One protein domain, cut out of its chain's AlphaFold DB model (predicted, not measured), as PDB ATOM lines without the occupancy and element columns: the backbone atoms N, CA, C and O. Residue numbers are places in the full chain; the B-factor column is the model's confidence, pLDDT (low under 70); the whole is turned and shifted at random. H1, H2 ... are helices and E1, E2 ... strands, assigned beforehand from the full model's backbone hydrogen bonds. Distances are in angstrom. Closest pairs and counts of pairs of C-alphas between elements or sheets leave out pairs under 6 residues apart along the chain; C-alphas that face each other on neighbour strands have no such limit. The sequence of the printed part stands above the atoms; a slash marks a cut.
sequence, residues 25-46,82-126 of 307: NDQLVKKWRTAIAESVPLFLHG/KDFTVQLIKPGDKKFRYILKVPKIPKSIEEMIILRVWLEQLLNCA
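This is residues 25 to 46 and 82 to 126 of the 307 residues of the protein "Hypothetical protein" of Meloidogyne enterolobii (UniProt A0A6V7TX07). The model is an elongated, loose assembly in which helix H1 stands across one end, while a two-stranded hairpin, E1 and E2, reaches away to the far end with its turn near Gly 92. Helix H2 starts at the side of H1, about perpendicular to it, and folds back from the end of E2 towards the far end. The printed part has 67 residues with two named helices and two named strands, in the order H1, E1, E2, H2; the sheet, in the order E1 - E2, is antiparallel, and the class is mixed, helices and strands. The whole is loose, with a radius of gyration of the C-alphas of 14.2 A, and the C-alphas span 44 by 26 by 18 A.

H1, residues 26 to 37, touches H2, residues 109 to 123, and the closest C-alphas are those of Trp 32 and Ile 109, 6.9 A apart. H1 touches H2 with residues 29 to 33 alone, and H2 touches H1 with residues 109 to 112 alone. The lines of the two helices are about perpendicular, at 81 degrees. E1, residues 84 to 89, and E2, residues 97 to 102, form a hairpin of antiparallel neighbour strands, with 154 degrees between their directions. The C-alphas of Leu 88 and Tyr 98 face each other at 5.2 A. N 86 and O 100 are within hydrogen-bond range at 3.3 A, as are N 88 and O 98 at 3.3 A. The closest C-alphas of E2 and H2 are those of Val 102 and Leu 115, 7.5 A apart. H1 and E2 are apart, and so are E1 and H2. In H1 and H2 every O i to N i+4 pair is within hydrogen-bond range.

H1 begins at C-alpha 26 at (40.308, -2.272, -50.715) and measures 16.3 A from first to last C-alpha. E1, residues 84 to 89, measures 16.1 A, with C-alpha 84 at (50.900, -28.670, -43.773). E2, residues 97 to 102, measures 15.2 A. H2, residues 109 to 123, measures 20.8 A and ends at C-alpha 123 at (48.751, -15.976, -31.575).

The two C-alphas farthest apart are those of Asp 26 and Gly 92, at 44.2 A. Residues 47 to 81 are not printed, and C-alphas 46 and 82 are 13.9 A apart across this cut, which lies in the link from H1 to E1. The links from E1 to E2 and from E2 to H2 are short, with 7 and 6 residues. The mean pLDDT of the printed part is 80.3, and residues 45 to 46 and 82 to 100 are under 70.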
ATOM      1  N   ASN A  25      39.489  -3.711 -46.105       90.44
ATOM      2  CA  ASN A  25      39.507  -2.534 -46.967       90.44
ATOM      3  C   ASN A  25      40.137  -2.870 -48.327       90.44
ATOM      4  O   ASN A  25      40.911  -3.824 -48.454       90.44
ATOM      5  N   ASP A  26      39.840  -2.055 -49.340       93.50
ATOM      6  CA  ASP A  26      40.308  -2.272 -50.715       93.50
ATOM      7  C   ASP A  26      41.837  -2.351 -50.824       93.50
ATOM      8  O   ASP A  26      42.376  -3.085 -51.655       93.50
ATOM      9  N   GLN A  27      42.558  -1.626 -49.962       93.12
ATOM     10  CA  GLN A  27      44.018  -1.644 -49.944       93.12
ATOM     11  C   GLN A  27      44.562  -3.008 -49.496       93.12
ATOM     12  O   GLN A  27      45.518  -3.507 -50.090       93.12
ATOM     13  N   LEU A  28      43.960  -3.619 -48.475       91.75
ATOM     14  CA  LEU A  28      44.354  -4.930 -47.967       91.75
ATOM     15  C   LEU A  28      43.995  -6.037 -48.959       91.75
ATOM     16  O   LEU A  28      44.846  -6.863 -49.274       91.75
ATOM     17  N   VAL A  29      42.793  -5.980 -49.546       94.12
ATOM     18  CA  VAL A  29      42.377  -6.897 -50.622       94.12
ATOM     19  C   VAL A  29      43.356  -6.836 -51.791       94.12
ATOM     20  O   VAL A  29      43.763  -7.872 -52.315       94.12
ATOM     21  N   LYS A  30      43.782  -5.631 -52.190       96.12
ATOM     22  CA  LYS A  30      44.776  -5.459 -53.253       96.12
ATOM     23  C   LYS A  30      46.115  -6.111 -52.896       96.12
ATOM     24  O   LYS A  30      46.640  -6.846 -53.724       96.12
ATOM     25  N   LYS A  31      46.638  -5.896 -51.679       95.44
ATOM     26  CA  LYS A  31      47.884  -6.536 -51.205       95.44
ATOM     27  C   LYS A  31      47.778  -8.061 -51.228       95.44
ATOM     28  O   LYS A  31      48.690  -8.728 -51.705       95.44
ATOM     29  N   TRP A  32      46.657  -8.605 -50.761       95.69
ATOM     30  CA  TRP A  32      46.429 -10.049 -50.731       95.69
ATOM     31  C   TRP A  32      46.342 -10.644 -52.135       95.69
ATOM     32  O   TRP A  32      46.979 -11.657 -52.398       95.69
ATOM     33  N   ARG A  33      45.651  -9.982 -53.074       96.88
ATOM     34  CA  ARG A  33      45.636 -10.400 -54.487       96.88
ATOM     35  C   ARG A  33      47.031 -10.407 -55.105       96.88
ATOM     36  O   ARG A  33      47.338 -11.325 -55.855       96.88
ATOM     37  N   THR A  34      47.864  -9.414 -54.791       97.25
ATOM     38  CA  THR A  34      49.260  -9.386 -55.247       97.25
ATOM     39  C   THR A  34      50.046 -10.575 -54.699       97.25
ATOM     40  O   THR A  34      50.659 -11.285 -55.483       97.25
ATOM     41  N   ALA A  35      49.961 -10.862 -53.397       95.94
ATOM     42  CA  ALA A  35      50.665 -11.998 -52.800       95.94
ATOM     43  C   ALA A  35      50.196 -13.362 -53.338       95.94
ATOM     44  O   ALA A  35      51.020 -14.250 -53.545       95.94
ATOM     45  N   ILE A  36      48.894 -13.520 -53.604       96.31
ATOM     46  CA  ILE A  36      48.340 -14.713 -54.264       96.31
ATOM     47  C   ILE A  36      48.907 -14.844 -55.684       96.31
ATOM     48  O   ILE A  36      49.367 -15.917 -56.064       96.31
ATOM     49  N   ALA A  37      48.922 -13.756 -56.464       97.00
ATOM     50  CA  ALA A  37      49.473 -13.762 -57.821       97.00
ATOM     51  C   ALA A  37      50.980 -14.083 -57.842       97.00
ATOM     52  O   ALA A  37      51.451 -14.767 -58.744       97.00
ATOM     53  N   GLU A  38      51.719 -13.632 -56.830       96.75
ATOM     54  CA  GLU A  38      53.140 -13.941 -56.617       96.75
ATOM     55  C   GLU A  38      53.372 -15.325 -55.986       96.75
ATOM     56  O   GLU A  38      54.518 -15.734 -55.821       96.75
ATOM     57  N   SER A  39      52.304 -16.060 -55.649       94.56
ATOM     58  CA  SER A  39      52.370 -17.385 -55.022       94.56
ATOM     59  C   SER A  39      53.201 -17.406 -53.731       94.56
ATOM     60  O   SER A  39      53.937 -18.357 -53.466       94.56
ATOM     61  N   VAL A  40      53.087 -16.352 -52.914       93.00
ATOM     62  CA  VAL A  40      53.838 -16.229 -51.655       93.00
ATOM     63  C   VAL A  40      53.453 -17.383 -50.714       93.00
ATOM     64  O   VAL A  40      52.285 -17.490 -50.331       93.00
ATOM     65  N   PRO A  41      54.402 -18.244 -50.302       91.38
ATOM     66  CA  PRO A  41      54.081 -19.415 -49.497       91.38
ATOM     67  C   PRO A  41      53.803 -19.031 -48.041       91.38
ATOM     68  O   PRO A  41      54.402 -18.093 -47.512       91.38
ATOM     69  N   LEU A  42      52.942 -19.802 -47.375       88.56
ATOM     70  CA  LEU A  42      52.620 -19.670 -45.953       88.56
ATOM     71  C   LEU A  42      53.795 -20.059 -45.049       88.56
ATOM     72  O   LEU A  42      53.971 -19.463 -43.989       88.56
ATOM     73  N   PHE A  43      54.616 -21.015 -45.480       84.38
ATOM     74  CA  PHE A  43      55.782 -21.507 -44.747       84.38
ATOM     75  C   PHE A  43      57.054 -21.322 -45.567       84.38
ATOM     76  O   PHE A  43      57.042 -21.436 -46.797       84.38
ATOM     77  N   LEU A  44      58.169 -21.059 -44.889       79.56
ATOM     78  CA  LEU A  44      59.481 -21.133 -45.523       79.56
ATOM     79  C   LEU A  44      59.825 -22.615 -45.730       79.56
ATOM     80  O   LEU A  44      59.750 -23.404 -44.791       79.56
ATOM     81  N   HIS A  45      60.145 -23.011 -46.966       61.16
ATOM     82  CA  HIS A  45      60.563 -24.385 -47.259       61.16
ATOM     83  C   HIS A  45      61.847 -24.697 -46.488       61.16
ATOM     84  O   HIS A  45      62.825 -23.962 -46.611       61.16
ATOM     85  N   GLY A  46      61.854 -25.783 -45.721       54.12
ATOM     86  CA  GLY A  46      63.081 -26.273 -45.087       54.12
ATOM     87  C   GLY A  46      62.920 -27.492 -44.192       54.12
ATOM     88  O   GLY A  46      63.921 -28.057 -43.781       54.12
ATOM     89  N   LYS A  82      51.565 -31.591 -50.311       54.06
ATOM     90  CA  LYS A  82      51.022 -32.013 -49.029       54.06
ATOM     91  C   LYS A  82      50.641 -30.767 -48.237       54.06
ATOM     92  O   LYS A  82      51.446 -29.853 -48.030       54.06
ATOM     93  N   ASP A  83      49.381 -30.740 -47.814       59.19
ATOM     94  CA  ASP A  83      48.881 -29.817 -46.804       59.19
ATOM     95  C   ASP A  83      49.803 -29.854 -45.580       59.19
ATOM     96  O   ASP A  83      50.171 -30.929 -45.099       59.19
ATOM     97  N   PHE A  84      50.153 -28.691 -45.029       59.44
ATOM     98  CA  PHE A  84      50.900 -28.670 -43.773       59.44
ATOM     99  C   PHE A  84      49.974 -29.072 -42.640       59.44
ATOM    100  O   PHE A  84      48.870 -28.541 -42.532       59.44
ATOM    101  N   THR A  85      50.454 -29.972 -41.786       57.19
ATOM    102  CA  THR A  85      49.773 -30.379 -40.560       57.19
ATOM    103  C   THR A  85      50.383 -29.640 -39.381       57.19
ATOM    104  O   THR A  85      51.496 -29.939 -38.957       57.19
ATOM    105  N   VAL A  86      49.639 -28.694 -38.810       61.12
ATOM    106  CA  VAL A  86      50.008 -28.119 -37.511       61.12
ATOM    107  C   VAL A  86      49.355 -28.940 -36.418       61.12
ATOM    108  O   VAL A  86      48.135 -29.082 -36.405       61.12
ATOM    109  N   GLN A  87      50.184 -29.492 -35.529       62.19
ATOM    110  CA  GLN A  87      49.749 -30.324 -34.413       62.19
ATOM    111  C   GLN A  87      49.645 -29.485 -33.142       62.19
ATOM    112  O   GLN A  87      50.641 -28.952 -32.658       62.19
ATOM    113  N   LEU A  88      48.441 -29.398 -32.579       61.72
ATOM    114  CA  LEU A  88      48.219 -28.774 -31.273       61.72
ATOM    115  C   LEU A  88      47.958 -29.856 -30.226       61.72
ATOM    116  O   LEU A  88      47.038 -30.661 -30.395       61.72
ATOM    117  N   ILE A  89      48.746 -29.853 -29.150       58.47
ATOM    118  CA  ILE A  89      48.598 -30.758 -28.004       58.47
ATOM    119  C   ILE A  89      48.142 -29.927 -26.808       58.47
ATOM    120  O   ILE A  89      48.801 -28.964 -26.419       58.47
ATOM    121  N   LYS A  90      46.999 -30.290 -26.222       58.81
ATOM    122  CA  LYS A  90      46.502 -29.634 -25.011       58.81
ATOM    123  C   LYS A  90      47.266 -30.162 -23.785       58.81
ATOM    124  O   LYS A  90      47.391 -31.383 -23.651       58.81
ATOM    125  N   PRO A  91      47.707 -29.292 -22.855       57.28
ATOM    126  CA  PRO A  91      48.358 -29.728 -21.623       57.28
ATOM    127  C   PRO A  91      47.505 -30.758 -20.866       57.28
ATOM    128  O   PRO A  91      46.331 -30.519 -20.586       57.28
ATOM    129  N   GLY A  92      48.085 -31.923 -20.561       66.00
ATOM    130  CA  GLY A  92      47.427 -33.013 -19.824       66.00
ATOM    131  C   GLY A  92      46.588 -33.990 -20.665       66.00
ATOM    132  O   GLY A  92      46.361 -35.115 -20.223       66.00
ATOM    133  N   ASP A  93      46.208 -33.632 -21.893       59.22
ATOM    134  CA  ASP A  93      45.412 -34.476 -22.790       59.22
ATOM    135  C   ASP A  93      46.301 -35.059 -23.906       59.22
ATOM    136  O   ASP A  93      46.354 -34.548 -25.023       59.22
ATOM    137  N   LYS A  94      46.963 -36.198 -23.647       58.03
ATOM    138  CA  LYS A  94      47.796 -36.907 -24.652       58.03
ATOM    139  C   LYS A  94      47.021 -37.411 -25.887       58.03
ATOM    140  O   LYS A  94      47.627 -37.968 -26.797       58.03
ATOM    141  N   LYS A  95      45.687 -37.298 -25.900       54.16
ATOM    142  CA  LYS A  95      44.808 -37.976 -26.870       54.16
ATOM    143  C   LYS A  95      44.267 -37.089 -27.989       54.16
ATOM    144  O   LYS A  95      43.844 -37.635 -29.002       54.16
ATOM    145  N   PHE A  96      44.272 -35.765 -27.844       53.09
ATOM    146  CA  PHE A  96      43.699 -34.883 -28.862       53.09
ATOM    147  C   PHE A  96      44.804 -34.178 -29.638       53.09
ATOM    148  O   PHE A  96      45.451 -33.271 -29.125       53.09
ATOM    149  N   ARG A  97      45.001 -34.620 -30.883       59.03
ATOM    150  CA  ARG A  97      45.796 -33.916 -31.888       59.03
ATOM    151  C   ARG A  97      44.830 -33.149 -32.776       59.03
ATOM    152  O   ARG A  97      44.022 -33.762 -33.472       59.03
ATOM    153  N   TYR A  98      44.897 -31.824 -32.752       60.09
ATOM    154  CA  TYR A  98      44.275 -31.038 -33.812       60.09
ATOM    155  C   TYR A  98      45.237 -31.025 -34.987       60.09
ATOM    156  O   TYR A  98      46.361 -30.568 -34.828       60.09
ATOM    157  N   ILE A  99      44.798 -31.570 -36.119       64.94
ATOM    158  CA  ILE A  99      45.503 -31.512 -37.396       64.94
ATOM    159  C   ILE A  99      44.785 -30.450 -38.207       64.94
ATOM    160  O   ILE A  99      43.666 -30.684 -38.670       64.94
ATOM    161  N   LEU A 100      45.389 -29.271 -38.338       66.81
ATOM    162  CA  LEU A 100      44.913 -28.327 -39.337       66.81
ATOM    163  C   LEU A 100      45.661 -28.571 -40.636       66.81
ATOM    164  O   LEU A 100      46.883 -28.500 -40.636       66.81
ATOM    165  N   LYS A 101      44.902 -28.801 -41.707       73.31
ATOM    166  CA  LYS A 101      45.385 -28.773 -43.083       73.31
ATOM    167  C   LYS A 101      45.263 -27.347 -43.605       73.31
ATOM    168  O   LYS A 101      44.149 -26.848 -43.762       73.31
ATOM    169  N   VAL A 102      46.394 -26.683 -43.816       77.06
ATOM    170  CA  VAL A 102      46.444 -25.349 -44.434       77.06
ATOM    171  C   VAL A 102      47.112 -25.416 -45.800       77.06
ATOM    172  O   VAL A 102      48.128 -26.109 -45.940       77.06
ATOM    173  N   PRO A 103      46.597 -24.670 -46.796       83.19
ATOM    174  CA  PRO A 103      47.235 -24.610 -48.096       83.19
ATOM    175  C   PRO A 103      48.620 -23.980 -47.953       83.19
ATOM    176  O   PRO A 103      48.803 -22.941 -47.314       83.19
ATOM    177  N   LYS A 104      49.609 -24.606 -48.587       84.69
ATOM    178  CA  LYS A 104      50.987 -24.107 -48.644       84.69
ATOM    179  C   LYS A 104      51.082 -22.738 -49.314       84.69
ATOM    180  O   LYS A 104      51.875 -21.903 -48.891       84.69
ATOM    181  N   ILE A 105      50.291 -22.538 -50.365       91.44
ATOM    182  CA  ILE A 105      50.180 -21.289 -51.115       91.44
ATOM    183  C   ILE A 105      48.687 -20.968 -51.196       91.44
ATOM    184  O   ILE A 105      47.952 -21.752 -51.803       91.44
ATOM    185  N   PRO A 106      48.225 -19.865 -50.589       93.25
ATOM    186  CA  PRO A 106      46.835 -19.457 -50.693       93.25
ATOM    187  C   PRO A 106      46.502 -19.066 -52.137       93.25
ATOM    188  O   PRO A 106      47.234 -18.312 -52.777       93.25
ATOM    189  N   LYS A 107      45.382 -19.574 -52.648       95.06
ATOM    190  CA  LYS A 107      44.911 -19.404 -54.032       95.06
ATOM    191  C   LYS A 107      43.764 -18.406 -54.156       95.06
ATOM    192  O   LYS A 107      43.442 -17.968 -55.260       95.06
ATOM    193  N   SER A 108      43.132 -18.046 -53.043       95.06
ATOM    194  CA  SER A 108      41.962 -17.169 -53.020       95.06
ATOM    195  C   SER A 108      41.970 -16.227 -51.817       95.06
ATOM    196  O   SER A 108      42.712 -16.401 -50.849       95.06
ATOM    197  N   ILE A 109      41.128 -15.197 -51.882       94.56
ATOM    198  CA  ILE A 109      40.944 -14.264 -50.766       94.56
ATOM    199  C   ILE A 109      40.269 -14.969 -49.590       94.56
ATOM    200  O   ILE A 109      40.609 -14.704 -48.443       94.56
ATOM    201  N   GLU A 110      39.362 -15.898 -49.866       91.25
ATOM    202  CA  GLU A 110      38.697 -16.726 -48.870       91.25
ATOM    203  C   GLU A 110      39.717 -17.557 -48.077       91.25
ATOM    204  O   GLU A 110      39.670 -17.567 -46.848       91.25
ATOM    205  N   GLU A 111      40.694 -18.174 -48.751       90.94
ATOM    206  CA  GLU A 111      41.789 -18.889 -48.084       90.94
ATOM    207  C   GLU A 111      42.644 -17.949 -47.225       90.94
ATOM    208  O   GLU A 111      42.971 -18.284 -46.090       90.94
ATOM    209  N   MET A 112      42.942 -16.740 -47.705       93.50
ATOM    210  CA  MET A 112      43.664 -15.731 -46.916       93.50
ATOM    211  C   MET A 112      42.908 -15.319 -45.644       93.50
ATOM    212  O   MET A 112      43.524 -15.158 -44.589       93.50
ATOM    213  N   ILE A 113      41.577 -15.180 -45.714       90.56
ATOM    214  CA  ILE A 113      40.733 -14.907 -44.541       90.56
ATOM    215  C   ILE A 113      40.826 -16.068 -43.547       90.56
ATOM    216  O   ILE A 113      41.039 -15.831 -42.358       90.56
ATOM    217  N   ILE A 114      40.707 -17.312 -44.024       87.94
ATOM    218  CA  ILE A 114      40.818 -18.513 -43.182       87.94
ATOM    219  C   ILE A 114      42.182 -18.549 -42.481       87.94
ATOM    220  O   ILE A 114      42.239 -18.721 -41.264       87.94
ATOM    221  N   LEU A 115      43.271 -18.320 -43.224       89.81
ATOM    222  CA  LEU A 115      44.628 -18.281 -42.676       89.81
ATOM    223  C   LEU A 115      44.794 -17.190 -41.621       89.81
ATOM    224  O   LEU A 115      45.362 -17.453 -40.562       89.81
ATOM    225  N   ARG A 116      44.277 -15.982 -41.875       90.69
ATOM    226  CA  ARG A 116      44.314 -14.885 -40.903       90.69
ATOM    227  C   ARG A 116      43.603 -15.267 -39.612       90.69
ATOM    228  O   ARG A 116      44.216 -15.180 -38.553       90.69
ATOM    229  N   VAL A 117      42.336 -15.679 -39.701       87.25
ATOM    230  CA  VAL A 117      41.512 -16.029 -38.530       87.25
ATOM    231  C   VAL A 117      42.185 -17.132 -37.723       87.25
ATOM    232  O   VAL A 117      42.199 -17.096 -36.495       87.25
ATOM    233  N   TRP A 118      42.776 -18.108 -38.404       85.62
ATOM    234  CA  TRP A 118      43.442 -19.200 -37.722       85.62
ATOM    235  C   TRP A 118      44.765 -18.788 -37.061       85.62
ATOM    236  O   TRP A 118      44.984 -19.101 -35.891       85.62
ATOM    237  N   LEU A 119      45.626 -18.039 -37.757       87.56
ATOM    238  CA  LEU A 119      46.852 -17.503 -37.156       87.56
ATOM    239  C   LEU A 119      46.546 -16.581 -35.977       87.56
ATOM    240  O   LEU A 119      47.260 -16.605 -34.982       87.56
ATOM    241  N   GLU A 120      45.471 -15.802 -36.060       87.06
ATOM    242  CA  GLU A 120      44.997 -14.958 -34.968       87.06
ATOM    243  C   GLU A 120      44.619 -15.792 -33.739       87.06
ATOM    244  O   GLU A 120      45.007 -15.461 -32.620       87.06
ATOM    245  N   GLN A 121      43.939 -16.924 -33.928       83.69
ATOM    246  CA  GLN A 121      43.664 -17.856 -32.832       83.69
ATOM    247  C   GLN A 121      44.949 -18.456 -32.253       83.69
ATOM    248  O   GLN A 121      45.062 -18.557 -31.032       83.69
ATOM    249  N   LEU A 122      45.925 -18.815 -33.092       83.19
ATOM    250  CA  LEU A 122      47.202 -19.345 -32.612       83.19
ATOM    251  C   LEU A 122      48.003 -18.318 -31.810       83.19
ATOM    252  O   LEU A 122      48.564 -18.667 -30.776       83.19
ATOM    253  N   LEU A 123      48.050 -17.065 -32.264       85.38
ATOM    254  CA  LEU A 123      48.751 -15.976 -31.575       85.38
ATOM    255  C   LEU A 123      48.136 -15.668 -30.201       85.38
ATOM    256  O   LEU A 123      48.831 -15.200 -29.307       85.38
ATOM    257  N   ASN A 124      46.852 -15.979 -30.014       83.38
ATOM    258  CA  ASN A 124      46.151 -15.853 -28.735       83.38
ATOM    259  C   ASN A 124      46.251 -17.109 -27.843       83.38
ATOM    260  O   ASN A 124      45.595 -17.178 -26.802       83.38
ATOM    261  N   CYS A 125      47.047 -18.107 -28.234       83.88
ATOM    262  CA  CYS A 125      47.282 -19.329 -27.468       83.88
ATOM    263  C   CYS A 125      48.720 -19.394 -26.929       83.88
ATOM    264  O   CYS A 125      49.634 -18.762 -27.456       83.88
ATOM    265  N   ALA A 126      48.918 -20.220 -25.898       84.69
ATOM    266  CA  ALA A 126      50.235 -20.665 -25.452       84.69
ATOM    267  C   ALA A 126      50.389 -22.166 -25.722       84.69
ATOM    268  O   ALA A 126      49.462 -22.940 -25.475       84.69
TER     269      ALA A 126